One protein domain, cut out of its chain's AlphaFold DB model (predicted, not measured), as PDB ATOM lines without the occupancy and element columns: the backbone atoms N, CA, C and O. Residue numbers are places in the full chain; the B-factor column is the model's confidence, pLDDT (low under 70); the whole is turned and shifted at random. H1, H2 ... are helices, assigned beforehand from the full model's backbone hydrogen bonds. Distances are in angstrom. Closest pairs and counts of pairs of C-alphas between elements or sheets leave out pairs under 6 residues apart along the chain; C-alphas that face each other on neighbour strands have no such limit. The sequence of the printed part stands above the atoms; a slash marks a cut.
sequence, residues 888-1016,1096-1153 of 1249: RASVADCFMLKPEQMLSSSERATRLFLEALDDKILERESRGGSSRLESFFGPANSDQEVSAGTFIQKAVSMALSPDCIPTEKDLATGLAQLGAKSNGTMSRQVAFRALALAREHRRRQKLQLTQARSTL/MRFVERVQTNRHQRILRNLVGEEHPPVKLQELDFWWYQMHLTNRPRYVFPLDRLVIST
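Overview. This is residues 888 to 1016 and 1096 to 1153 of the 1249 residues of an uncharacterized protein of Symbiodinium microadriaticum (UniProt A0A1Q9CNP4). Helices H5 and H6 open as a V, and H2 crosses H5 and reaches H6 with its last residues, 922 to 926. H4 packs on residues 906 to 910 of H2 with H3 beside it, H8 packs on H6, H1 and H7 lie near each other, and residues 1006 to 1016 of H5 stick out. The printed part has 187 residues with eight named helices, H1 to H8 in order, and no named strand: all helix, mostly crossed. It is compact, radius of gyration of the C-alphas 16.5 A, spanning 43 by 40 by 39 A.

Arrangement. Start at H1, residues 888 to 893: it is close to but not clearly touching H7, residues 1126 to 1135, with C-alphas 893 and 1127 closest, 6.8 A. Next find H2, residues 905 to 926, a hub; H4, residues 968 to 976, touches it about perpendicular at 87 degrees, closest C-alphas 906 and 970, 4.8 A. H3, residues 948 to 956, touches H4, closest C-alphas 948 and 972, 5.4 A. H5, residues 988 to 1016, touches H2 about perpendicular at 86 degrees, closest C-alphas 915 and 998, 5.4 A. H6, residues 1096 to 1115, touches H5 at a steep tilt of 41 degrees, closest C-alphas 989 and 1115, 4.6 A. H6 touches H2 too, closest C-alphas 926 and 1103, 7.0 A. H8, residues 1145 to 1152, touches H6, closest C-alphas 1102 and 1150, 5.7 A. In each helix every O i to N i+4 pair is within hydrogen-bond range.

Along the chain. Find C-alpha 888 at (201.441, 185.384, 194.820), where H1 begins. H2 runs 31.6 A, H5 42.2 A and H6 28.4 A; H8 ends at C-alpha 1152, (175.437, 187.883, 217.259).

Size, cuts and confidence. C-alphas 941 and 1016 are farthest apart, 51.1 A. Residues 1017 to 1095 are not printed; the gap across this cut is 28.2 A between C-alphas 1016 and 1096. The links H1 to H2, H2 to H3, H3 to H4 and H4 to H5 are long. Confidence is under 70 at residues 930 to 931, 940, 1014 and 1116 to 1142.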
ATOM      1  N   ARG A 888     200.015 185.272 195.202       88.75
ATOM      2  CA  ARG A 888     201.441 185.384 194.820       88.75
ATOM      3  C   ARG A 888     202.119 186.589 195.470       88.75
ATOM      4  O   ARG A 888     203.190 186.424 196.041       88.75
ATOM      5  N   ALA A 889     201.510 187.771 195.396       85.12
ATOM      6  CA  ALA A 889     202.101 188.980 195.967       85.12
ATOM      7  C   ALA A 889     202.149 188.905 197.502       85.12
ATOM      8  O   ALA A 889     203.205 189.070 198.093       85.12
ATOM      9  N   SER A 890     201.065 188.450 198.146       82.06
ATOM     10  CA  SER A 890     201.054 188.172 199.595       82.06
ATOM     11  C   SER A 890     202.184 187.223 200.034       82.06
ATOM     12  O   SER A 890     202.691 187.361 201.141       82.06
ATOM     13  N   VAL A 891     202.565 186.256 199.187       85.50
ATOM     14  CA  VAL A 891     203.700 185.338 199.404       85.50
ATOM     15  C   VAL A 891     205.056 186.017 199.167       85.50
ATOM     16  O   VAL A 891     206.009 185.704 199.874       85.50
ATOM     17  N   ALA A 892     205.173 186.926 198.200       85.25
ATOM     18  CA  ALA A 892     206.403 187.682 197.966       85.25
ATOM     19  C   ALA A 892     206.683 188.671 199.112       85.25
ATOM     20  O   ALA A 892     207.768 188.652 199.696       85.25
ATOM     21  N   ASP A 893     205.676 189.469 199.466       82.38
ATOM     22  CA  ASP A 893     205.815 190.679 200.281       82.38
ATOM     23  C   ASP A 893     205.844 190.388 201.796       82.38
ATOM     24  O   ASP A 893     206.213 191.245 202.596       82.38
ATOM     25  N   CYS A 894     205.452 189.179 202.224       87.25
ATOM     26  CA  CYS A 894     205.401 188.805 203.637       87.25
ATOM     27  C   CYS A 894     205.839 187.351 203.875       87.25
ATOM     28  O   CYS A 894     205.127 186.405 203.528       87.25
ATOM     29  N   PHE A 895     206.974 187.136 204.558       92.44
ATOM     30  CA  PHE A 895     207.435 185.772 204.868       92.44
ATOM     31  C   PHE A 895     206.460 184.987 205.752       92.44
ATOM     32  O   PHE A 895     206.330 183.779 205.584       92.44
ATOM     33  N   MET A 896     205.686 185.664 206.607       91.50
ATOM     34  CA  MET A 896     204.611 185.038 207.387       91.50
ATOM     35  C   MET A 896     203.485 184.468 206.510       91.50
ATOM     36  O   MET A 896     202.566 183.864 207.039       91.50
ATOM     37  N   LEU A 897     203.517 184.634 205.185       86.94
ATOM     38  CA  LEU A 897     202.565 184.047 204.240       86.94
ATOM     39  C   LEU A 897     203.233 183.120 203.207       86.94
ATOM     40  O   LEU A 897     202.516 182.415 202.497       86.94
ATOM     41  N   LYS A 898     204.575 183.061 203.151       90.44
ATOM     42  CA  LYS A 898     205.332 182.164 202.258       90.44
ATOM     43  C   LYS A 898     205.047 180.680 202.564       90.44
ATOM     44  O   LYS A 898     204.871 180.309 203.728       90.44
ATOM     45  N   PRO A 899     205.077 179.794 201.549       89.31
ATOM     46  CA  PRO A 899     205.202 178.355 201.762       89.31
ATOM     47  C   PRO A 899     206.483 178.033 202.538       89.31
ATOM     48  O   PRO A 899     207.526 178.633 202.296       89.31
ATOM     49  N   GLU A 900     206.448 177.027 203.410       92.50
ATOM     50  CA  GLU A 900     207.581 176.693 204.290       92.50
ATOM     51  C   GLU A 900     208.871 176.297 203.551       92.50
ATOM     52  O   GLU A 900     209.977 176.491 204.063       92.50
ATOM     53  N   GLN A 901     208.732 175.803 202.321       93.44
ATOM     54  CA  GLN A 901     209.829 175.486 201.403       93.44
ATOM     55  C   GLN A 901     210.566 176.735 200.883       93.44
ATOM     56  O   GLN A 901     211.701 176.622 200.434       93.44
ATOM     57  N   MET A 902     209.933 177.913 200.945       94.19
ATOM     58  CA  MET A 902     210.479 179.204 200.505       94.19
ATOM     59  C   MET A 902     210.984 180.075 201.667       94.19
ATOM     60  O   MET A 902     211.451 181.186 201.426       94.19
ATOM     61  N   LEU A 903     210.871 179.598 202.912       95.31
ATOM     62  CA  LEU A 903     211.372 180.300 204.094       95.31
ATOM     63  C   LEU A 903     212.876 180.083 204.266       95.31
ATOM     64  O   LEU A 903     213.355 178.947 204.196       95.31
ATOM     65  N   SER A 904     213.601 181.150 204.603       96.06
ATOM     66  CA  SER A 904     214.937 181.016 205.193       96.06
ATOM     67  C   SER A 904     214.866 180.329 206.571       96.06
ATOM     68  O   SER A 904     213.797 180.200 207.173       96.06
ATOM     69  N   SER A 905     216.008 179.898 207.114       95.00
ATOM     70  CA  SER A 905     216.072 179.333 208.471       95.00
ATOM     71  C   SER A 905     215.594 180.320 209.545       95.00
ATOM     72  O   SER A 905     214.824 179.934 210.423       95.00
ATOM     73  N   SER A 906     215.988 181.594 209.447       94.81
ATOM     74  CA  SER A 906     215.599 182.654 210.385       94.81
ATOM     75  C   SER A 906     214.140 183.093 210.221       94.81
ATOM     76  O   SER A 906     213.453 183.315 211.220       94.81
ATOM     77  N   GLU A 907     213.624 183.132 208.988       95.81
ATOM     78  CA  GLU A 907     212.198 183.343 208.704       95.81
ATOM     79  C   GLU A 907     211.347 182.201 209.287       95.81
ATOM     80  O   GLU A 907     210.351 182.453 209.964       95.81
ATOM     81  N   ARG A 908     211.757 180.936 209.091       96.00
ATOM     82  CA  ARG A 908     211.052 179.763 209.636       96.00
ATOM     83  C   ARG A 908     211.053 179.760 211.163       96.00
ATOM     84  O   ARG A 908     209.994 179.557 211.755       96.00
ATOM     85  N   ALA A 909     212.198 180.025 211.793       95.81
ATOM     86  CA  ALA A 909     212.304 180.099 213.249       95.81
ATOM     87  C   ALA A 909     211.466 181.256 213.827       95.81
ATOM     88  O   ALA A 909     210.733 181.059 214.794       95.81
ATOM     89  N   THR A 910     211.483 182.433 213.187       97.12
ATOM     90  CA  THR A 910     210.639 183.577 213.580       97.12
ATOM     91  C   THR A 910     209.148 183.267 213.441       97.12
ATOM     92  O   THR A 910     208.370 183.594 214.338       97.12
ATOM     93  N   ARG A 911     208.732 182.604 212.352       96.06
ATOM     94  CA  ARG A 911     207.334 182.197 212.148       96.06
ATOM     95  C   ARG A 911     206.875 181.238 213.248       96.06
ATOM     96  O   ARG A 911     205.874 181.514 213.902       96.06
ATOM     97  N   LEU A 912     207.626 180.160 213.490       95.69
ATOM     98  CA  LEU A 912     207.305 179.161 214.520       95.69
ATOM     99  C   LEU A 912     207.256 179.776 215.929       95.69
ATOM    100  O   LEU A 912     206.379 179.427 216.717       95.69
ATOM    101  N   PHE A 913     208.136 180.735 216.224       97.62
ATOM    102  CA  PHE A 913     208.121 181.498 217.471       97.62
ATOM    103  C   PHE A 913     206.856 182.345 217.641       97.62
ATOM    104  O   PHE A 913     206.183 182.234 218.665       97.62
ATOM    105  N   LEU A 914     206.505 183.171 216.647       96.81
ATOM    106  CA  LEU A 914     205.315 184.029 216.711       96.81
ATOM    107  C   LEU A 914     204.020 183.207 216.776       96.81
ATOM    108  O   LEU A 914     203.082 183.591 217.472       96.81
ATOM    109  N   GLU A 915     203.981 182.060 216.096       95.19
ATOM    110  CA  GLU A 915     202.882 181.097 216.174       95.19
ATOM    111  C   GLU A 915     202.761 180.465 217.571       95.19
ATOM    112  O   GLU A 915     201.696 180.527 218.183       95.19
ATOM    113  N   ALA A 916     203.840 179.900 218.115       96.06
ATOM    114  CA  ALA A 916     203.811 179.279 219.440       96.06
ATOM    115  C   ALA A 916     203.568 180.309 220.568       96.06
ATOM    116  O   ALA A 916     203.007 179.977 221.616       96.06
ATOM    117  N   LEU A 917     203.935 181.578 220.349       95.81
ATOM    118  CA  LEU A 917     203.626 182.686 221.251       95.81
ATOM    119  C   LEU A 917     202.137 183.081 221.206       95.81
ATOM    120  O   LEU A 917     201.542 183.279 222.265       95.81
ATOM    121  N   ASP A 918     201.515 183.133 220.021       94.06
ATOM    122  CA  ASP A 918     200.058 183.300 219.850       94.06
ATOM    123  C   ASP A 918     199.281 182.187 220.583       94.06
ATOM    124  O   ASP A 918     198.354 182.493 221.335       94.06
ATOM    125  N   ASP A 919     199.722 180.922 220.500       91.56
ATOM    126  CA  ASP A 919     199.143 179.826 221.301       91.56
ATOM    127  C   ASP A 919     199.250 180.072 222.806       91.56
ATOM    128  O   ASP A 919     198.254 179.954 223.520       91.56
ATOM    129  N   LYS A 920     200.435 180.435 223.316       94.56
ATOM    130  CA  LYS A 920     200.622 180.670 224.758       94.56
ATOM    131  C   LYS A 920     199.807 181.853 225.274       94.56
ATOM    132  O   LYS A 920     199.372 181.839 226.427       94.56
ATOM    133  N   ILE A 921     199.562 182.857 224.438       91.31
ATOM    134  CA  ILE A 921     198.678 183.978 224.763       91.31
ATOM    135  C   ILE A 921     197.218 183.512 224.841       91.31
ATOM    136  O   ILE A 921     196.544 183.829 225.822       91.31
ATOM    137  N   LEU A 922     196.748 182.690 223.900       86.88
ATOM    138  CA  LEU A 922     195.393 182.126 223.941       86.88
ATOM    139  C   LEU A 922     195.195 181.150 225.106       86.88
ATOM    140  O   LEU A 922     194.172 181.211 225.784       86.88
ATOM    141  N   GLU A 923     196.185 180.307 225.401       89.12
ATOM    142  CA  GLU A 923     196.185 179.407 226.560       89.12
ATOM    143  C   GLU A 923     196.125 180.185 227.888       89.12
ATOM    144  O   GLU A 923     195.541 179.724 228.870       89.12
ATOM    145  N   ARG A 924     196.709 181.388 227.938       88.25
ATOM    146  CA  ARG A 924     196.647 182.265 229.113       88.25
ATOM    147  C   ARG A 924     195.300 182.979 229.241       88.25
ATOM    148  O   ARG A 924     194.801 183.105 230.360       88.25
ATOM    149  N   GLU A 925     194.710 183.429 228.134       84.69
ATOM    150  CA  GLU A 925     193.379 184.054 228.127       84.69
ATOM    151  C   GLU A 925     192.259 183.042 228.434       84.69
ATOM    152  O   GLU A 925     191.327 183.371 229.170       84.69
ATOM    153  N   SER A 926     192.364 181.798 227.949       80.75
ATOM    154  CA  SER A 926     191.356 180.750 228.180       80.75
ATOM    155  C   SER A 926     191.248 180.322 229.648       80.75
ATOM    156  O   SER A 926     190.161 179.990 230.117       80.75
ATOM    157  N   ARG A 927     192.346 180.425 230.411       85.50
ATOM    158  CA  ARG A 927     192.418 180.154 231.862       85.50
ATOM    159  C   ARG A 927     191.774 181.244 232.741       85.50
ATOM    160  O   ARG A 927     192.025 181.284 233.943       85.50
ATOM    161  N   GLY A 928     190.989 182.161 232.168       79.31
ATOM    162  CA  GLY A 928     190.273 183.215 232.905       79.31
ATOM    163  C   GLY A 928     191.168 184.312 233.497       79.31
ATOM    164  O   GLY A 928     190.699 185.153 234.266       79.31
ATOM    165  N   GLY A 929     192.458 184.334 233.152       74.44
ATOM    166  CA  GLY A 929     193.402 185.320 233.661       74.44
ATOM    167  C   GLY A 929     193.107 186.713 233.109       74.44
ATOM    168  O   GLY A 929     193.439 187.003 231.966       74.44
ATOM    169  N   SER A 930     192.576 187.616 233.940       59.69
ATOM    170  CA  SER A 930     192.227 189.006 233.565       59.69
ATOM    171  C   SER A 930     193.436 189.911 233.205       59.69
ATOM    172  O   SER A 930     193.312 191.130 233.078       59.69
ATOM    173  N   SER A 931     194.626 189.330 233.003       66.44
ATOM    174  CA  SER A 931     195.756 189.973 232.323       66.44
ATOM    175  C   SER A 931     195.398 190.217 230.853       66.44
ATOM    176  O   SER A 931     195.708 189.396 229.995       66.44
ATOM    177  N   ARG A 932     194.745 191.347 230.556       74.88
ATOM    178  CA  ARG A 932     194.424 191.756 229.179       74.88
ATOM    179  C   ARG A 932     195.663 191.700 228.282       74.88
ATOM    180  O   ARG A 932     196.742 192.111 228.718       74.88
ATOM    181  N   LEU A 933     195.486 191.338 227.010       82.50
ATOM    182  CA  LEU A 933     196.513 191.430 225.960       82.50
ATOM    183  C   LEU A 933     197.224 192.800 225.933       82.50
ATOM    184  O   LEU A 933     198.437 192.883 225.761       82.50
ATOM    185  N   GLU A 934     196.474 193.864 226.242       80.19
ATOM    186  CA  GLU A 934     196.927 195.246 226.463       80.19
ATOM    187  C   GLU A 934     198.089 195.408 227.471       80.19
ATOM    188  O   GLU A 934     198.740 196.451 227.472       80.19
ATOM    189  N   SER A 935     198.340 194.422 228.336       85.75
ATOM    190  CA  SER A 935     199.412 194.425 229.345       85.75
ATOM    191  C   SER A 935     200.653 193.617 228.940       85.75
ATOM    192  O   SER A 935     201.675 193.667 229.627       85.75
ATOM    193  N   PHE A 936     200.591 192.868 227.831       89.75
ATOM    194  CA  PHE A 936     201.608 191.876 227.480       89.75
ATOM    195  C   PHE A 936     202.995 192.504 227.276       89.75
ATOM    196  O   PHE A 936     203.946 192.146 227.973       89.75
ATOM    197  N   PHE A 937     203.088 193.521 226.417       91.06
ATOM    198  CA  PHE A 937     204.307 194.309 226.187       91.06
ATOM    199  C   PHE A 937     204.484 195.481 227.175       91.06
ATOM    200  O   PHE A 937     205.224 196.410 226.883       91.06
ATOM    201  N   GLY A 938     203.824 195.452 228.340       86.25
ATOM    202  CA  GLY A 938     203.854 196.540 229.329       86.25
ATOM    203  C   GLY A 938     202.559 197.368 229.368       86.25
ATOM    204  O   GLY A 938     201.568 196.991 228.732       86.25
ATOM    205  N   PRO A 939     202.521 198.470 230.141       82.62
ATOM    206  CA  PRO A 939     201.363 199.363 230.204       82.62
ATOM    207  C   PRO A 939     201.105 200.061 228.856       82.62
ATOM    208  O   PRO A 939     201.970 200.122 227.988       82.62
ATOM    209  N   ALA A 940     199.891 200.586 228.668       69.06
ATOM    210  CA  ALA A 940     199.496 201.227 227.409       69.06
ATOM    211  C   ALA A 940     200.095 202.633 227.201       69.06
ATOM    212  O   ALA A 940     200.186 203.080 226.067       69.06
ATOM    213  N   ASN A 941     200.507 203.311 228.279       72.00
ATOM    214  CA  ASN A 941     200.882 204.733 228.275       72.00
ATOM    215  C   ASN A 941     202.393 204.982 228.097       72.00
ATOM    216  O   ASN A 941     202.864 206.087 228.348       72.00
ATOM    217  N   SER A 942     203.163 203.954 227.751       74.25
ATOM    218  CA  SER A 942     204.587 204.073 227.443       74.25
ATOM    219  C   SER A 942     204.798 203.841 225.953       74.25
ATOM    220  O   SER A 942     204.410 202.778 225.460       74.25
ATOM    221  N   ASP A 943     205.487 204.769 225.282       72.50
ATOM    222  CA  ASP A 943     205.963 204.668 223.888       72.50
ATOM    223  C   ASP A 943     207.102 203.636 223.744       72.50
ATOM    224  O   ASP A 943     208.156 203.876 223.157       72.50
ATOM    225  N   GLN A 944     206.925 202.480 224.378       80.88
ATOM    226  CA  GLN A 944     207.961 201.495 224.601       80.88
ATOM    227  C   GLN A 944     208.172 200.672 223.332       80.88
ATOM    228  O   GLN A 944     207.327 199.861 222.946       80.88
ATOM    229  N   GLU A 945     209.325 200.872 222.698       93.69
ATOM    230  CA  GLU A 945     209.771 200.003 221.617       93.69
ATOM    231  C   GLU A 945     209.973 198.576 222.140       93.69
ATOM    232  O   GLU A 945     210.657 198.335 223.139       93.69
ATOM    233  N   VAL A 946     209.374 197.614 221.445       95.62
ATOM    234  CA  VAL A 946     209.515 196.192 221.735       95.62
ATOM    235  C   VAL A 946     210.697 195.673 220.924       95.62
ATOM    236  O   VAL A 946     210.656 195.701 219.695       95.62
ATOM    237  N   SER A 947     211.758 195.228 221.599       96.81
ATOM    238  CA  SER A 947     212.910 194.565 220.976       96.81
ATOM    239  C   SER A 947     212.682 193.062 220.788       96.81
ATOM    240  O   SER A 947     211.829 192.460 221.451       96.81
ATOM    241  N   ALA A 948     213.507 192.435 219.946       97.19
ATOM    242  CA  ALA A 948     213.605 190.982 219.838       97.19
ATOM    243  C   ALA A 948     213.879 190.318 221.209       97.19
ATOM    244  O   ALA A 948     213.167 189.390 221.593       97.19
ATOM    245  N   GLY A 949     214.812 190.849 222.009       97.12
ATOM    246  CA  GLY A 949     215.059 190.400 223.382       97.12
ATOM    247  C   GLY A 949     213.838 190.517 224.302       97.12
ATOM    248  O   GLY A 949     213.560 189.589 225.058       97.12
ATOM    249  N   THR A 950     213.041 191.589 224.197       95.69
ATOM    250  CA  THR A 950     211.780 191.728 224.953       95.69
ATOM    251  C   THR A 950     210.752 190.677 224.529       95.69
ATOM    252  O   THR A 950     210.094 190.090 225.389       95.69
ATOM    253  N   PHE A 951     210.631 190.376 223.231       95.69
ATOM    254  CA  PHE A 951     209.807 189.262 222.742       95.69
ATOM    255  C   PHE A 951     210.249 187.922 223.357       95.69
ATOM    256  O   PHE A 951     209.413 187.193 223.896       95.69
ATOM    257  N   ILE A 952     211.551 187.613 223.326       97.44
ATOM    258  CA  ILE A 952     212.115 186.367 223.870       97.44
ATOM    259  C   ILE A 952     211.903 186.282 225.386       97.44
ATOM    260  O   ILE A 952     211.376 185.285 225.878       97.44
ATOM    261  N   GLN A 953     212.225 187.340 226.137       96.44
ATOM    262  CA  GLN A 953     212.024 187.399 227.589       96.44
ATOM    263  C   GLN A 953     210.552 187.164 227.965       96.44
ATOM    264  O   GLN A 953     210.251 186.431 228.911       96.44
ATOM    265  N   LYS A 954     209.618 187.746 227.201       95.50
ATOM    266  CA  LYS A 954     208.182 187.535 227.402       95.50
ATOM    267  C   LYS A 954     207.772 186.099 227.080       95.50
ATOM    268  O   LYS A 954     207.077 185.505 227.899       95.50
ATOM    269  N   ALA A 955     208.246 185.509 225.985       96.06
ATOM    270  CA  ALA A 955     207.997 184.107 225.648       96.06
ATOM    271  C   ALA A 955     208.516 183.128 226.723       96.06
ATOM    272  O   ALA A 955     207.782 182.236 227.151       96.06
ATOM    273  N   VAL A 956     209.731 183.346 227.242       96.50
ATOM    274  CA  VAL A 956     210.284 182.581 228.375       96.50
ATOM    275  C   VAL A 956     209.386 182.715 229.613       96.50
ATOM    276  O   VAL A 956     209.063 181.712 230.245       96.50
ATOM    277  N   SER A 957     208.881 183.920 229.913       95.06
ATOM    278  CA  SER A 957     207.941 184.143 231.030       95.06
ATOM    279  C   SER A 957     206.573 183.454 230.870       95.06
ATOM    280  O   SER A 957     205.791 183.408 231.820       95.06
ATOM    281  N   MET A 958     206.277 182.904 229.686       94.81
ATOM    282  CA  MET A 958     205.082 182.102 229.395       94.81
ATOM    283  C   MET A 958     205.364 180.594 229.316       94.81
ATOM    284  O   MET A 958     204.455 179.834 228.985       94.81
ATOM    285  N   ALA A 959     206.594 180.160 229.614       96.50
ATOM    286  CA  ALA A 959     207.060 178.786 229.420       96.50
ATOM    287  C   ALA A 959     206.864 178.285 227.971       96.50
ATOM    288  O   ALA A 959     206.297 177.215 227.729       96.50
ATOM    289  N   LEU A 960     207.327 179.077 226.997       97.19
ATOM    290  CA  LEU A 960     207.576 178.587 225.638       97.19
ATOM    291  C   LEU A 960     208.741 177.575 225.649       97.19
ATOM    292  O   LEU A 960     209.681 177.747 226.428       97.19
ATOM    293  N   SER A 961     208.703 176.534 224.802       96.31
ATOM    294  CA  SER A 961     209.829 175.582 224.700       96.31
ATOM    295  C   SER A 961     211.084 176.299 224.196       96.31
ATOM    296  O   SER A 961     210.952 177.093 223.260       96.31
ATOM    297  N   PRO A 962     212.291 176.019 224.726       96.38
ATOM    298  CA  PRO A 962     213.528 176.599 224.200       96.38
ATOM    299  C   PRO A 962     213.738 176.294 222.709       96.38
ATOM    300  O   PRO A 962     214.233 177.149 221.986       96.38
ATOM    301  N   ASP A 963     213.272 175.141 222.217       96.31
ATOM    302  CA  ASP A 963     213.358 174.757 220.795       96.31
ATOM    303  C   ASP A 963     212.517 175.658 219.870       96.31
ATOM    304  O   ASP A 963     212.731 175.694 218.660       96.31
ATOM    305  N   CYS A 964     211.553 176.391 220.434       95.88
ATOM    306  CA  CYS A 964     210.735 177.373 219.724       95.88
ATOM    307  C   CYS A 964     211.316 178.795 219.798       95.88
ATOM    308  O   CYS A 964     210.705 179.711 219.250       95.88
ATOM    309  N   ILE A 965     212.442 179.010 220.491       97.50
ATOM    310  CA  ILE A 965     213.042 180.331 220.708       97.50
ATOM    311  C   ILE A 965     214.199 180.546 219.709       97.50
ATOM    312  O   ILE A 965     215.268 179.959 219.881       97.50
ATOM    313  N   PRO A 966     214.028 181.381 218.662       97.62
ATOM    314  CA  PRO A 966     215.109 181.777 217.761       97.62
ATOM    315  C   PRO A 966     216.200 182.560 218.497       97.62
ATOM    316  O   PRO A 966     215.959 183.150 219.553       97.62
ATOM    317  N   THR A 967     217.390 182.653 217.895       97.62
ATOM    318  CA  THR A 967     218.392 183.610 218.380       97.62
ATOM    319  C   THR A 967     217.850 185.035 218.249       97.62
ATOM    320  O   THR A 967     217.070 185.332 217.339       97.62
ATOM    321  N   GLU A 968     218.283 185.951 219.121       97.56
ATOM    322  CA  GLU A 968     217.833 187.349 219.055       97.56
ATOM    323  C   GLU A 968     218.151 187.993 217.694       97.56
ATOM    324  O   GLU A 968     217.365 188.792 217.193       97.56
ATOM    325  N   LYS A 969     219.246 187.576 217.043       97.25
ATOM    326  CA  LYS A 969     219.624 188.018 215.695       97.25
ATOM    327  C   LYS A 969     218.673 187.496 214.614       97.25
ATOM    328  O   LYS A 969     218.289 188.263 213.728       97.25
ATOM    329  N   ASP A 970     218.290 186.220 214.669       97.00
ATOM    330  CA  ASP A 970     217.335 185.638 213.717       97.00
ATOM    331  C   ASP A 970     215.961 186.290 213.868       97.00
ATOM    332  O   ASP A 970     215.356 186.693 212.874       97.00
ATOM    333  N   LEU A 971     215.520 186.476 215.117       97.50
ATOM    334  CA  LEU A 971     214.273 187.156 215.437       97.50
ATOM    335  C   LEU A 971     214.298 188.620 214.995       97.50
ATOM    336  O   LEU A 971     213.360 189.058 214.343       97.50
ATOM    337  N   ALA A 972     215.365 189.373 215.277       96.88
ATOM    338  CA  ALA A 972     215.512 190.750 214.804       96.88
ATOM    339  C   ALA A 972     215.469 190.840 213.269       96.88
ATOM    340  O   ALA A 972     214.825 191.736 212.726       96.88
ATOM    341  N   THR A 973     216.082 189.878 212.571       96.00
ATOM    342  CA  THR A 973     216.065 189.797 211.100       96.00
ATOM    343  C   THR A 973     214.655 189.527 210.564       96.00
ATOM    344  O   THR A 973     214.220 190.189 209.623       96.00
ATOM    345  N   GLY A 974     213.913 188.592 211.168       94.94
ATOM    346  CA  GLY A 974     212.522 188.318 210.796       94.94
ATOM    347  C   GLY A 974     211.583 189.479 211.139       94.94
ATOM    348  O   GLY A 974     210.797 189.909 210.302       94.94
ATOM    349  N   LEU A 975     211.705 190.055 212.336       95.69
ATOM    350  CA  LEU A 975     210.926 191.217 212.774       95.69
ATOM    351  C   LEU A 975     211.175 192.456 211.895       95.69
ATOM    352  O   LEU A 975     210.231 193.204 211.643       95.69
ATOM    353  N   ALA A 976     212.391 192.656 211.371       94.62
ATOM    354  CA  ALA A 976     212.682 193.730 210.417       94.62
ATOM    355  C   ALA A 976     211.869 193.597 209.115       94.62
ATOM    356  O   ALA A 976     211.357 194.597 208.616       94.62
ATOM    357  N   GLN A 977     211.635 192.373 208.618       91.81
ATOM    358  CA  GLN A 977     210.717 192.146 207.488       91.81
ATOM    359  C   GLN A 977     209.238 192.429 207.828       91.81
ATOM    360  O   GLN A 977     208.412 192.509 206.923       91.81
ATOM    361  N   LEU A 978     208.880 192.572 209.111       91.31
ATOM    362  CA  LEU A 978     207.526 192.919 209.570       91.31
ATOM    363  C   LEU A 978     207.378 194.405 209.943       91.31
ATOM    364  O   LEU A 978     206.389 194.770 210.577       91.31
ATOM    365  N   GLY A 979     208.342 195.253 209.571       91.19
ATOM    366  CA  GLY A 979     208.329 196.690 209.867       91.19
ATOM    367  C   GLY A 979     209.048 197.089 211.162       91.19
ATOM    368  O   GLY A 979     208.853 198.203 211.648       91.19
ATOM    369  N   ALA A 980     209.878 196.216 211.747       94.12
ATOM    370  CA  ALA A 980     210.843 196.652 212.759       94.12
ATOM    371  C   ALA A 980     212.008 197.435 212.136       94.12
ATOM    372  O   ALA A 980     212.322 197.313 210.952       94.12
ATOM    373  N   LYS A 981     212.718 198.185 212.979       95.38
ATOM    374  CA  LYS A 981     214.060 198.681 212.666       95.38
ATOM    375  C   LYS A 981     215.037 197.504 212.513       95.38
ATOM    376  O   LYS A 981     214.786 196.397 212.987       95.38
ATOM    377  N   SER A 982     216.196 197.749 211.905       93.75
ATOM    378  CA  SER A 982     217.228 196.730 211.625       93.75
ATOM    379  C   SER A 982     217.844 196.053 212.863       93.75
ATOM    380  O   SER A 982     218.441 194.989 212.742       93.75
ATOM    381  N   ASN A 983     217.685 196.640 214.050       94.00
ATOM    382  CA  ASN A 983     218.042 196.061 215.352       94.00
ATOM    383  C   ASN A 983     216.917 195.193 215.964       94.00
ATOM    384  O   ASN A 983     217.036 194.750 217.104       94.00
ATOM    385  N   GLY A 984     215.800 194.996 215.259       95.12
ATOM    386  CA  GLY A 984     214.633 194.276 215.759       95.12
ATOM    387  C   GLY A 984     213.770 195.051 216.760       95.12
ATOM    388  O   GLY A 984     212.921 194.422 217.392       95.12
ATOM    389  N   THR A 985     213.951 196.370 216.938       96.06
ATOM    390  CA  THR A 985     213.018 197.184 217.742       96.06
ATOM    391  C   THR A 985     211.869 197.717 216.891       96.06
ATOM    392  O   THR A 985     212.056 198.200 215.773       96.06
ATOM    393  N   MET A 986     210.648 197.605 217.410       95.62
ATOM    394  CA  MET A 986     209.416 197.997 216.723       95.62
ATOM    395  C   MET A 986     208.435 198.683 217.672       95.62
ATOM    396  O   MET A 986     208.515 198.513 218.888       95.62
ATOM    397  N   SER A 987     207.472 199.432 217.126       93.06
ATOM    398  CA  SER A 987     206.378 199.948 217.949       93.06
ATOM    399  C   SER A 987     205.493 198.801 218.449       93.06
ATOM    400  O   SER A 987     205.339 197.758 217.809       93.06
ATOM    401  N   ARG A 988     204.850 199.019 219.593       90.94
ATOM    402  CA  ARG A 988     203.891 198.087 220.198       90.94
ATOM    403  C   ARG A 988     202.724 197.714 219.260       90.94
ATOM    404  O   ARG A 988     202.247 196.584 219.319       90.94
ATOM    405  N   GLN A 989     202.296 198.617 218.371       87.38
ATOM    406  CA  GLN A 989     201.285 198.333 217.338       87.38
ATOM    407  C   GLN A 989     201.806 197.319 216.305       87.38
ATOM    408  O   GLN A 989     201.125 196.340 215.998       87.38
ATOM    409  N   VAL A 990     203.039 197.506 215.818       90.44
ATOM    410  CA  VAL A 990     203.699 196.568 214.893       90.44
ATOM    411  C   VAL A 990     203.909 195.203 215.567       90.44
ATOM    412  O   VAL A 990     203.680 194.173 214.937       90.44
ATOM    413  N   ALA A 991     204.207 195.169 216.871       93.12
ATOM    414  CA  ALA A 991     204.333 193.925 217.638       93.12
ATOM    415  C   ALA A 991     203.023 193.118 217.703       93.12
ATOM    416  O   ALA A 991     203.024 191.910 217.453       93.12
ATOM    417  N   PHE A 992     201.884 193.770 217.965       91.75
ATOM    418  CA  PHE A 992     200.580 193.097 217.898       91.75
ATOM    419  C   PHE A 992     200.196 192.696 216.469       91.75
ATOM    420  O   PHE A 992     199.565 191.657 216.272       91.75
ATOM    421  N   ARG A 993     200.630 193.449 215.456       87.75
ATOM    422  CA  ARG A 993     200.425 193.091 214.050       87.75
ATOM    423  C   ARG A 993     201.264 191.892 213.596       87.75
ATOM    424  O   ARG A 993     200.755 191.080 212.832       87.75
ATOM    425  N   ALA A 994     202.485 191.717 214.102       91.88
ATOM    426  CA  ALA A 994     203.293 190.519 213.857       91.88
ATOM    427  C   ALA A 994     202.602 189.246 214.392       91.88
ATOM    428  O   ALA A 994     202.506 188.242 213.685       91.88
ATOM    429  N   LEU A 995     202.021 189.316 215.598       93.25
ATOM    430  CA  LEU A 995     201.178 188.245 216.152       93.25
ATOM    431  C   LEU A 995     199.903 188.032 215.315       93.25
ATOM    432  O   LEU A 995     199.531 186.899 215.008       93.25
ATOM    433  N   ALA A 996     199.252 189.111 214.873       86.94
ATOM    434  CA  ALA A 996     198.061 189.030 214.031       86.94
ATOM    435  C   ALA A 996     198.344 188.438 212.628       86.94
ATOM    436  O   ALA A 996     197.479 187.757 212.073       86.94
ATOM    437  N   LEU A 997     199.552 188.624 212.080       87.25
ATOM    438  CA  LEU A 997     200.032 187.949 210.867       87.25
ATOM    439  C   LEU A 997     200.232 186.442 211.090       87.25
ATOM    440  O   LEU A 997     199.773 185.654 210.266       87.25
ATOM    441  N   ALA A 998     200.826 186.022 212.214       90.44
ATOM    442  CA  ALA A 998     200.921 184.601 212.579       90.44
ATOM    443  C   ALA A 998     199.527 183.953 212.694       90.44
ATOM    444  O   ALA A 998     199.261 182.886 212.132       90.44
ATOM    445  N   ARG A 999     198.590 184.654 213.344       86.00
ATOM    446  CA  ARG A 999     197.188 184.239 213.483       86.00
ATOM    447  C   ARG A 999     196.469 184.086 212.137       86.00
ATOM    448  O   ARG A 999     195.651 183.177 211.975       86.00
ATOM    449  N   GLU A1000     196.765 184.952 211.171       82.44
ATOM    450  CA  GLU A1000     196.231 184.875 209.806       82.44
ATOM    451  C   GLU A1000     196.909 183.768 208.973       82.44
ATOM    452  O   GLU A1000     196.214 183.064 208.239       82.44
ATOM    453  N   HIS A1001     198.213 183.511 209.143       86.81
ATOM    454  CA  HIS A1001     198.881 182.358 208.520       86.81
ATOM    455  C   HIS A1001     198.222 181.039 208.933       86.81
ATOM    456  O   HIS A1001     197.832 180.237 208.087       86.81
ATOM    457  N   ARG A1002     198.001 180.856 210.239       84.88
ATOM    458  CA  ARG A1002     197.306 179.695 210.822       84.88
ATOM    459  C   ARG A1002     195.894 179.516 210.265       84.88
ATOM    460  O   ARG A1002     195.478 178.396 209.965       84.88
ATOM    461  N   ARG A1003     195.158 180.616 210.068       79.12
ATOM    462  CA  ARG A1003     193.850 180.598 209.392       79.12
ATOM    463  C   ARG A1003     193.958 180.153 207.940       79.12
ATOM    464  O   ARG A1003     193.163 179.313 207.528       79.12
ATOM    465  N   ARG A1004     194.937 180.659 207.187       80.00
ATOM    466  CA  ARG A1004     195.179 180.252 205.796       80.00
ATOM    467  C   ARG A1004     195.587 178.785 205.698       80.00
ATOM    468  O   ARG A1004     195.003 178.088 204.879       80.00
ATOM    469  N   GLN A1005     196.463 178.285 206.575       82.69
ATOM    470  CA  GLN A1005     196.774 176.854 206.667       82.69
ATOM    471  C   GLN A1005     195.514 176.020 206.941       82.69
ATOM    472  O   GLN A1005     195.230 175.080 206.203       82.69
ATOM    473  N   LYS A1006     194.712 176.371 207.959       78.50
ATOM    474  CA  LYS A1006     193.478 175.631 208.283       78.50
ATOM    475  C   LYS A1006     192.470 175.668 207.130       78.50
ATOM    476  O   LYS A1006     191.886 174.637 206.811       78.50
ATOM    477  N   LEU A1007     192.308 176.813 206.464       75.69
ATOM    478  CA  LEU A1007     191.445 176.954 205.290       75.69
ATOM    479  C   LEU A1007     191.956 176.128 204.101       75.69
ATOM    480  O   LEU A1007     191.164 175.430 203.481       75.69
ATOM    481  N   GLN A1008     193.261 176.146 203.818       78.69
ATOM    482  CA  GLN A1008     193.890 175.332 202.772       78.69
ATOM    483  C   GLN A1008     193.750 173.833 203.061       78.69
ATOM    484  O   GLN A1008     193.416 173.074 202.158       78.69
ATOM    485  N   LEU A1009     193.925 173.398 204.313       79.00
ATOM    486  CA  LEU A1009     193.696 172.011 204.729       79.00
ATOM    487  C   LEU A1009     192.223 171.608 204.570       79.00
ATOM    488  O   LEU A1009     191.942 170.526 204.056       79.00
ATOM    489  N   THR A1010     191.278 172.474 204.946       73.81
ATOM    490  CA  THR A1010     189.841 172.246 204.725       73.81
ATOM    491  C   THR A1010     189.491 172.205 203.234       73.81
ATOM    492  O   THR A1010     188.760 171.309 202.822       73.81
ATOM    493  N   GLN A1011     190.045 173.097 202.408       75.50
ATOM    494  CA  GLN A1011     189.822 173.136 200.955       75.50
ATOM    495  C   GLN A1011     190.478 171.955 200.222       75.50
ATOM    496  O   GLN A1011     189.891 171.406 199.290       75.50
ATOM    497  N   ALA A1012     191.657 171.505 200.655       77.88
ATOM    498  CA  ALA A1012     192.292 170.295 200.140       77.88
ATOM    499  C   ALA A1012     191.465 169.048 200.495       77.88
ATOM    500  O   ALA A1012     191.205 168.214 199.628       77.88
ATOM    501  N   ARG A1013     190.975 168.956 201.742       74.44
ATOM    502  CA  ARG A1013     190.066 167.888 202.189       74.44
ATOM    503  C   ARG A1013     188.747 167.901 201.414       74.44
ATOM    504  O   ARG A1013     188.366 166.859 200.895       74.44
ATOM    505  N   SER A1014     188.074 169.045 201.273       69.19
ATOM    506  CA  SER A1014     186.811 169.135 200.524       69.19
ATOM    507  C   SER A1014     186.995 168.847 199.030       69.19
ATOM    508  O   SER A1014     186.155 168.180 198.434       69.19
ATOM    509  N   THR A1015     188.121 169.253 198.435       74.94
ATOM    510  CA  THR A1015     188.468 168.920 197.044       74.94
ATOM    511  C   THR A1015     188.704 167.418 196.872       74.94
ATOM    512  O   THR A1015     188.207 166.831 195.912       74.94
ATOM    513  N   LEU A1016     189.415 166.776 197.805       76.19
ATOM    514  CA  LEU A1016     189.650 165.330 197.800       76.19
ATOM    515  C   LEU A1016     188.332 164.555 197.965       76.19
ATOM    516  O   LEU A1016     188.065 163.640 197.186       76.19
ATOM    517  N   MET A1096     182.289 173.840 223.951       92.69
ATOM    518  CA  MET A1096     183.743 174.059 223.973       92.69
ATOM    519  C   MET A1096     184.225 174.692 222.665       92.69
ATOM    520  O   MET A1096     184.919 175.706 222.707       92.69
ATOM    521  N   ARG A1097     183.810 174.169 221.501       93.31
ATOM    522  CA  ARG A1097     184.199 174.741 220.196       93.31
ATOM    523  C   ARG A1097     183.636 176.139 219.972       93.31
ATOM    524  O   ARG A1097     184.322 176.996 219.413       93.31
ATOM    525  N   PHE A1098     182.429 176.404 220.465       93.38
ATOM    526  CA  PHE A1098     181.865 177.745 220.474       93.38
ATOM    527  C   PHE A1098     182.694 178.697 221.347       93.38
ATOM    528  O   PHE A1098     183.100 179.754 220.874       93.38
ATOM    529  N   VAL A1099     183.038 178.308 222.579       88.94
ATOM    530  CA  VAL A1099     183.840 179.121 223.510       88.94
ATOM    531  C   VAL A1099     185.264 179.360 222.993       88.94
ATOM    532  O   VAL A1099     185.729 180.499 223.041       88.94
ATOM    533  N   GLU A1100     185.935 178.358 222.413       86.69
ATOM    534  CA  GLU A1100     187.216 178.523 221.699       86.69
ATOM    535  C   GLU A1100     187.113 179.590 220.592       86.69
ATOM    536  O   GLU A1100     188.035 180.393 220.381       86.69
ATOM    537  N   ARG A1101     185.970 179.640 219.895       89.00
ATOM    538  CA  ARG A1101     185.704 180.625 218.845       89.00
ATOM    539  C   ARG A1101     185.330 182.005 219.394       89.00
ATOM    540  O   ARG A1101     185.823 182.997 218.856       89.00
ATOM    541  N   VAL A1102     184.571 182.097 220.491       87.25
ATOM    542  CA  VAL A1102     184.313 183.350 221.230       87.25
ATOM    543  C   VAL A1102     185.625 183.951 221.729       87.25
ATOM    544  O   VAL A1102     185.891 185.126 221.474       87.25
ATOM    545  N   GLN A1103     186.484 183.152 222.366       84.81
ATOM    546  CA  GLN A1103     187.819 183.568 222.805       84.81
ATOM    547  C   GLN A1103     188.664 184.031 221.612       84.81
ATOM    548  O   GLN A1103     189.205 185.136 221.635       84.81
ATOM    549  N   THR A1104     188.689 183.261 220.517       80.94
ATOM    550  CA  THR A1104     189.388 183.645 219.282       80.94
ATOM    551  C   THR A1104     188.896 184.973 218.708       80.94
ATOM    552  O   THR A1104     189.719 185.825 218.376       80.94
ATOM    553  N   ASN A1105     187.584 185.195 218.599       81.88
ATOM    554  CA  ASN A1105     187.039 186.432 218.034       81.88
ATOM    555  C   ASN A1105     187.151 187.628 218.987       81.88
ATOM    556  O   ASN A1105     187.372 188.749 218.527       81.88
ATOM    557  N   ARG A1106     187.088 187.410 220.305       82.50
ATOM    558  CA  ARG A1106     187.417 188.432 221.307       82.50
ATOM    559  C   ARG A1106     188.876 188.862 221.171       82.50
ATOM    560  O   ARG A1106     189.138 190.050 221.022       82.50
ATOM    561  N   HIS A1107     189.798 187.907 221.135       80.50
ATOM    562  CA  HIS A1107     191.218 188.163 220.924       80.50
ATOM    563  C   HIS A1107     191.475 188.886 219.590       80.50
ATOM    564  O   HIS A1107     192.200 189.874 219.547       80.50
ATOM    565  N   GLN A1108     190.820 188.466 218.500       78.75
ATOM    566  CA  GLN A1108     190.882 189.146 217.200       78.75
ATOM    567  C   GLN A1108     190.416 190.605 217.258       78.75
ATOM    568  O   GLN A1108     191.026 191.454 216.611       78.75
ATOM    569  N   ARG A1109     189.330 190.900 217.986       79.88
ATOM    570  CA  ARG A1109     188.855 192.275 218.202       79.88
ATOM    571  C   ARG A1109     189.901 193.077 218.983       79.88
ATOM    572  O   ARG A1109     190.262 194.161 218.547       79.88
ATOM    573  N   ILE A1110     190.461 192.519 220.059       80.12
ATOM    574  CA  ILE A1110     191.501 193.189 220.856       80.12
ATOM    575  C   ILE A1110     192.766 193.455 220.015       80.12
ATOM    576  O   ILE A1110     193.278 194.568 220.058       80.12
ATOM    577  N   LEU A1111     193.227 192.502 219.194       76.12
ATOM    578  CA  LEU A1111     194.348 192.712 218.263       76.12
ATOM    579  C   LEU A1111     194.075 193.838 217.256       76.12
ATOM    580  O   LEU A1111     194.946 194.675 217.054       76.12
ATOM    581  N   ARG A1112     192.884 193.896 216.640       75.44
ATOM    582  CA  ARG A1112     192.532 194.992 215.711       75.44
ATOM    583  C   ARG A1112     192.552 196.343 216.424       75.44
ATOM    584  O   ARG A1112     193.229 197.256 215.966       75.44
ATOM    585  N   ASN A1113     191.902 196.433 217.584       78.31
ATOM    586  CA  ASN A1113     191.868 197.651 218.394       78.31
ATOM    587  C   ASN A1113     193.279 198.095 218.838       78.31
ATOM    588  O   ASN A1113     193.549 199.289 218.896       78.31
ATOM    589  N   LEU A1114     194.184 197.149 219.130       78.50
ATOM    590  CA  LEU A1114     195.572 197.417 219.537       78.50
ATOM    591  C   LEU A1114     196.517 197.791 218.388       78.50
ATOM    592  O   LEU A1114     197.549 198.407 218.648       78.50
ATOM    593  N   VAL A1115     196.196 197.420 217.146       76.94
ATOM    594  CA  VAL A1115     196.901 197.916 215.950       76.94
ATOM    595  C   VAL A1115     196.434 199.334 215.592       76.94
ATOM    596  O   VAL A1115     197.231 200.112 215.078       76.94
ATOM    597  N   GLY A1116     195.195 199.686 215.955       65.00
ATOM    598  CA  GLY A1116     194.600 201.012 215.789       65.00
ATOM    599  C   GLY A1116     193.734 201.133 214.530       65.00
ATOM    600  O   GLY A1116     194.029 200.532 213.499       65.00
ATOM    601  N   GLU A1117     192.661 201.925 214.624       56.22
ATOM    602  CA  GLU A1117     191.885 202.401 213.461       56.22
ATOM    603  C   GLU A1117     192.297 203.818 213.016       56.22
ATOM    604  O   GLU A1117     191.776 204.326 212.024       56.22
ATOM    605  N   GLU A1118     193.232 204.463 213.726       50.06
ATOM    606  CA  GLU A1118     193.762 205.770 213.328       50.06
ATOM    607  C   GLU A1118     194.425 205.688 211.948       50.06
ATOM    608  O   GLU A1118     195.094 204.705 211.613       50.06
ATOM    609  N   HIS A1119     194.186 206.709 211.120       49.72
ATOM    610  CA  HIS A1119     194.518 206.651 209.701       49.72
ATOM    611  C   HIS A1119     196.007 206.364 209.459       49.72
ATOM    612  O   HIS A1119     196.861 206.954 210.126       49.72
ATOM    613  N   PRO A1120     196.337 205.511 208.468       46.28
ATOM    614  CA  PRO A1120     197.720 205.189 208.153       46.28
ATOM    615  C   PRO A1120     198.491 206.479 207.821       46.28
ATOM    616  O   PRO A1120     198.081 207.195 206.901       46.28
ATOM    617  N   PRO A1121     199.591 206.812 208.531       47.59
ATOM    618  CA  PRO A1121     200.378 207.992 208.197       47.59
ATOM    619  C   PRO A1121     200.867 207.910 206.745       47.59
ATOM    620  O   PRO A1121     201.193 206.841 206.237       47.59
ATOM    621  N   VAL A1122     200.922 209.059 206.068       47.41
ATOM    622  CA  VAL A1122     200.903 209.199 204.591       47.41
ATOM    623  C   VAL A1122     202.189 208.702 203.876       47.41
ATOM    624  O   VAL A1122     202.451 209.035 202.726       47.41
ATOM    625  N   LYS A1123     203.027 207.911 204.558       46.34
ATOM    626  CA  LYS A1123     204.247 207.255 204.051       46.34
ATOM    627  C   LYS A1123     204.453 205.847 204.637       46.34
ATOM    628  O   LYS A1123     205.589 205.437 204.865       46.34
ATOM    629  N   LEU A1124     203.368 205.134 204.944       47.12
ATOM    630  CA  LEU A1124     203.446 203.731 205.352       47.12
ATOM    631  C   LEU A1124     203.980 202.830 204.215       47.12
ATOM    632  O   LEU A1124     203.834 203.146 203.035       47.12
ATOM    633  N   GLN A1125     204.625 201.723 204.586       60.69
ATOM    634  CA  GLN A1125     205.254 200.762 203.675       60.69
ATOM    635  C   GLN A1125     204.206 199.878 202.973       60.69
ATOM    636  O   GLN A1125     203.058 199.771 203.406       60.69
ATOM    637  N   GLU A1126     204.595 199.183 201.902       56.28
ATOM    638  CA  GLU A1126     203.689 198.335 201.103       56.28
ATOM    639  C   GLU A1126     202.970 197.274 201.958       56.28
ATOM    640  O   GLU A1126     201.759 197.083 201.831       56.28
ATOM    641  N   LEU A1127     203.679 196.670 202.921       52.75
ATOM    642  CA  LEU A1127     203.139 195.718 203.901       52.75
ATOM    643  C   LEU A1127     202.017 196.317 204.773       52.75
ATOM    644  O   LEU A1127     201.130 195.601 205.245       52.75
ATOM    645  N   ASP A1128     202.062 197.622 205.026       57.28
ATOM    646  CA  ASP A1128     201.096 198.350 205.845       57.28
ATOM    647  C   ASP A1128     199.843 198.714 205.049       57.28
ATOM    648  O   ASP A1128     198.727 198.528 205.535       57.28
ATOM    649  N   PHE A1129     200.025 199.176 203.808       59.44
ATOM    650  CA  PHE A1129     198.928 199.376 202.867       59.44
ATOM    651  C   PHE A1129     198.224 198.046 202.582       59.44
ATOM    652  O   PHE A1129     197.000 197.987 202.654       59.44
ATOM    653  N   TRP A1130     198.978 196.959 202.383       62.38
ATOM    654  CA  TRP A1130     198.458 195.592 202.288       62.38
ATOM    655  C   TRP A1130     197.688 195.187 203.550       62.38
ATOM    656  O   TRP A1130     196.576 194.663 203.455       62.38
ATOM    657  N   TRP A1131     198.230 195.465 204.744       61.88
ATOM    658  CA  TRP A1131     197.560 195.144 206.005       61.88
ATOM    659  C   TRP A1131     196.229 195.881 206.126       61.88
ATOM    660  O   TRP A1131     195.211 195.241 206.382       61.88
ATOM    661  N   TYR A1132     196.218 197.192 205.876       63.41
ATOM    662  CA  TYR A1132     195.027 198.039 205.907       63.41
ATOM    663  C   TYR A1132     194.010 197.622 204.828       63.41
ATOM    664  O   TYR A1132     192.857 197.355 205.155       63.41
ATOM    665  N   GLN A1133     194.431 197.415 203.574       59.22
ATOM    666  CA  GLN A1133     193.610 196.840 202.492       59.22
ATOM    667  C   GLN A1133     192.977 195.496 202.900       59.22
ATOM    668  O   GLN A1133     191.813 195.237 202.588       59.22
ATOM    669  N   MET A1134     193.708 194.631 203.608       53.53
ATOM    670  CA  MET A1134     193.190 193.346 204.084       53.53
ATOM    671  C   MET A1134     192.276 193.478 205.314       53.53
ATOM    672  O   MET A1134     191.330 192.697 205.434       53.53
ATOM    673  N   HIS A1135     192.562 194.403 206.239       54.38
ATOM    674  CA  HIS A1135     191.979 194.468 207.592       54.38
ATOM    675  C   HIS A1135     190.996 195.610 207.848       54.38
ATOM    676  O   HIS A1135     190.361 195.589 208.903       54.38
ATOM    677  N   LEU A1136     190.817 196.527 206.893       55.84
ATOM    678  CA  LEU A1136     189.770 197.550 206.880       55.84
ATOM    679  C   LEU A1136     188.439 196.976 207.380       55.84
ATOM    680  O   LEU A1136     187.860 196.072 206.768       55.84
ATOM    681  N   THR A1137     187.946 197.530 208.485       47.59
ATOM    682  CA  THR A1137     186.688 197.143 209.141       47.59
ATOM    683  C   THR A1137     185.468 197.351 208.241       47.59
ATOM    684  O   THR A1137     184.481 196.638 208.387       47.59
ATOM    685  N   ASN A1138     185.592 198.233 207.243       49.16
ATOM    686  CA  ASN A1138     184.582 198.565 206.236       49.16
ATOM    687  C   ASN A1138     184.686 197.759 204.920       49.16
ATOM    688  O   ASN A1138     184.298 198.243 203.855       49.16
ATOM    689  N   ARG A1139     185.256 196.547 204.953       49.69
ATOM    690  CA  ARG A1139     185.181 195.600 203.828       49.69
ATOM    691  C   ARG A1139     184.267 194.428 204.197       49.69
ATOM    692  O   ARG A1139     184.553 193.776 205.205       49.69
ATOM    693  N   PRO A1140     183.229 194.096 203.396       49.44
ATOM    694  CA  PRO A1140     182.387 192.923 203.621       49.44
ATOM    695  C   PRO A1140     183.193 191.631 203.420       49.44
ATOM    696  O   PRO A1140     183.228 191.023 202.353       49.44
ATOM    697  N   ARG A1141     183.880 191.214 204.483       61.50
ATOM    698  CA  ARG A1141     184.506 189.900 204.609       61.50
ATOM    699  C   ARG A1141     183.396 188.854 204.703       61.50
ATOM    700  O   ARG A1141     182.428 189.062 205.433       61.50
ATOM    701  N   TYR A1142     183.559 187.705 204.045       64.12
ATOM    702  CA  TYR A1142     182.758 186.546 204.429       64.12
ATOM    703  C   TYR A1142     183.049 186.217 205.894       64.12
ATOM    704  O   TYR A1142     184.205 186.054 206.294       64.12
ATOM    705  N   VAL A1143     181.983 186.148 206.679       73.75
ATOM    706  CA  VAL A1143     182.005 185.696 208.059       73.75
ATOM    707  C   VAL A1143     181.362 184.315 208.047       73.75
ATOM    708  O   VAL A1143     180.221 184.182 207.610       73.75
ATOM    709  N   PHE A1144     182.118 183.298 208.464       79.75
ATOM    710  CA  PHE A1144     181.622 181.924 208.575       79.75
ATOM    711  C   PHE A1144     180.411 181.873 209.528       79.75
ATOM    712  O   PHE A1144     180.412 182.641 210.493       79.75
ATOM    713  N   PRO A1145     179.410 181.001 209.323       88.31
ATOM    714  CA  PRO A1145     178.263 180.862 210.219       88.31
ATOM    715  C   PRO A1145     178.642 180.761 211.704       88.31
ATOM    716  O   PRO A1145     178.082 181.494 212.512       88.31
ATOM    717  N   LEU A1146     179.676 179.994 212.087       90.56
ATOM    718  CA  LEU A1146     180.147 179.977 213.481       90.56
ATOM    719  C   LEU A1146     180.689 181.340 213.949       90.56
ATOM    720  O   LEU A1146     180.493 181.722 215.099       90.56
ATOM    721  N   ASP A1147     181.378 182.086 213.081       88.00
ATOM    722  CA  ASP A1147     181.838 183.441 213.401       88.00
ATOM    723  C   ASP A1147     180.665 184.428 213.524       88.00
ATOM    724  O   ASP A1147     180.707 185.287 214.405       88.00
ATOM    725  N   ARG A1148     179.622 184.306 212.687       88.75
ATOM    726  CA  ARG A1148     178.406 185.132 212.772       88.75
ATOM    727  C   ARG A1148     177.664 184.857 214.074       88.75
ATOM    728  O   ARG A1148     177.434 185.802 214.826       88.75
ATOM    729  N   LEU A1149     177.470 183.585 214.418       90.88
ATOM    730  CA  LEU A1149     176.846 183.122 215.659       90.88
ATOM    731  C   LEU A1149     177.572 183.621 216.918       90.88
ATOM    732  O   LEU A1149     176.948 184.010 217.905       90.88
ATOM    733  N   VAL A1150     178.908 183.648 216.874       92.00
ATOM    734  CA  VAL A1150     179.782 184.204 217.923       92.00
ATOM    735  C   VAL A1150     179.715 185.736 217.997       92.00
ATOM    736  O   VAL A1150     179.955 186.317 219.055       92.00
ATOM    737  N   ILE A1151     179.422 186.412 216.886       88.62
ATOM    738  CA  ILE A1151     179.292 187.871 216.821       88.62
ATOM    739  C   ILE A1151     177.901 188.330 217.285       88.62
ATOM    740  O   ILE A1151     177.831 189.343 217.982       88.62
ATOM    741  N   SER A1152     176.841 187.599 216.928       91.88
ATOM    742  CA  SER A1152     175.437 187.883 217.259       91.88
ATOM    743  C   SER A1152     175.038 187.389 218.655       91.88
ATOM    744  O   SER A1152     174.362 188.100 219.396       91.88
ATOM    745  N   THR A1153     175.492 186.193 219.039       92.56
ATOM    746  CA  THR A1153     175.148 185.510 220.297       92.56
ATOM    747  C   THR A1153     176.390 184.921 220.988       92.56
ATOM    748  O   THR A1153     176.496 183.707 221.136       92.56
TER     749      THR A1153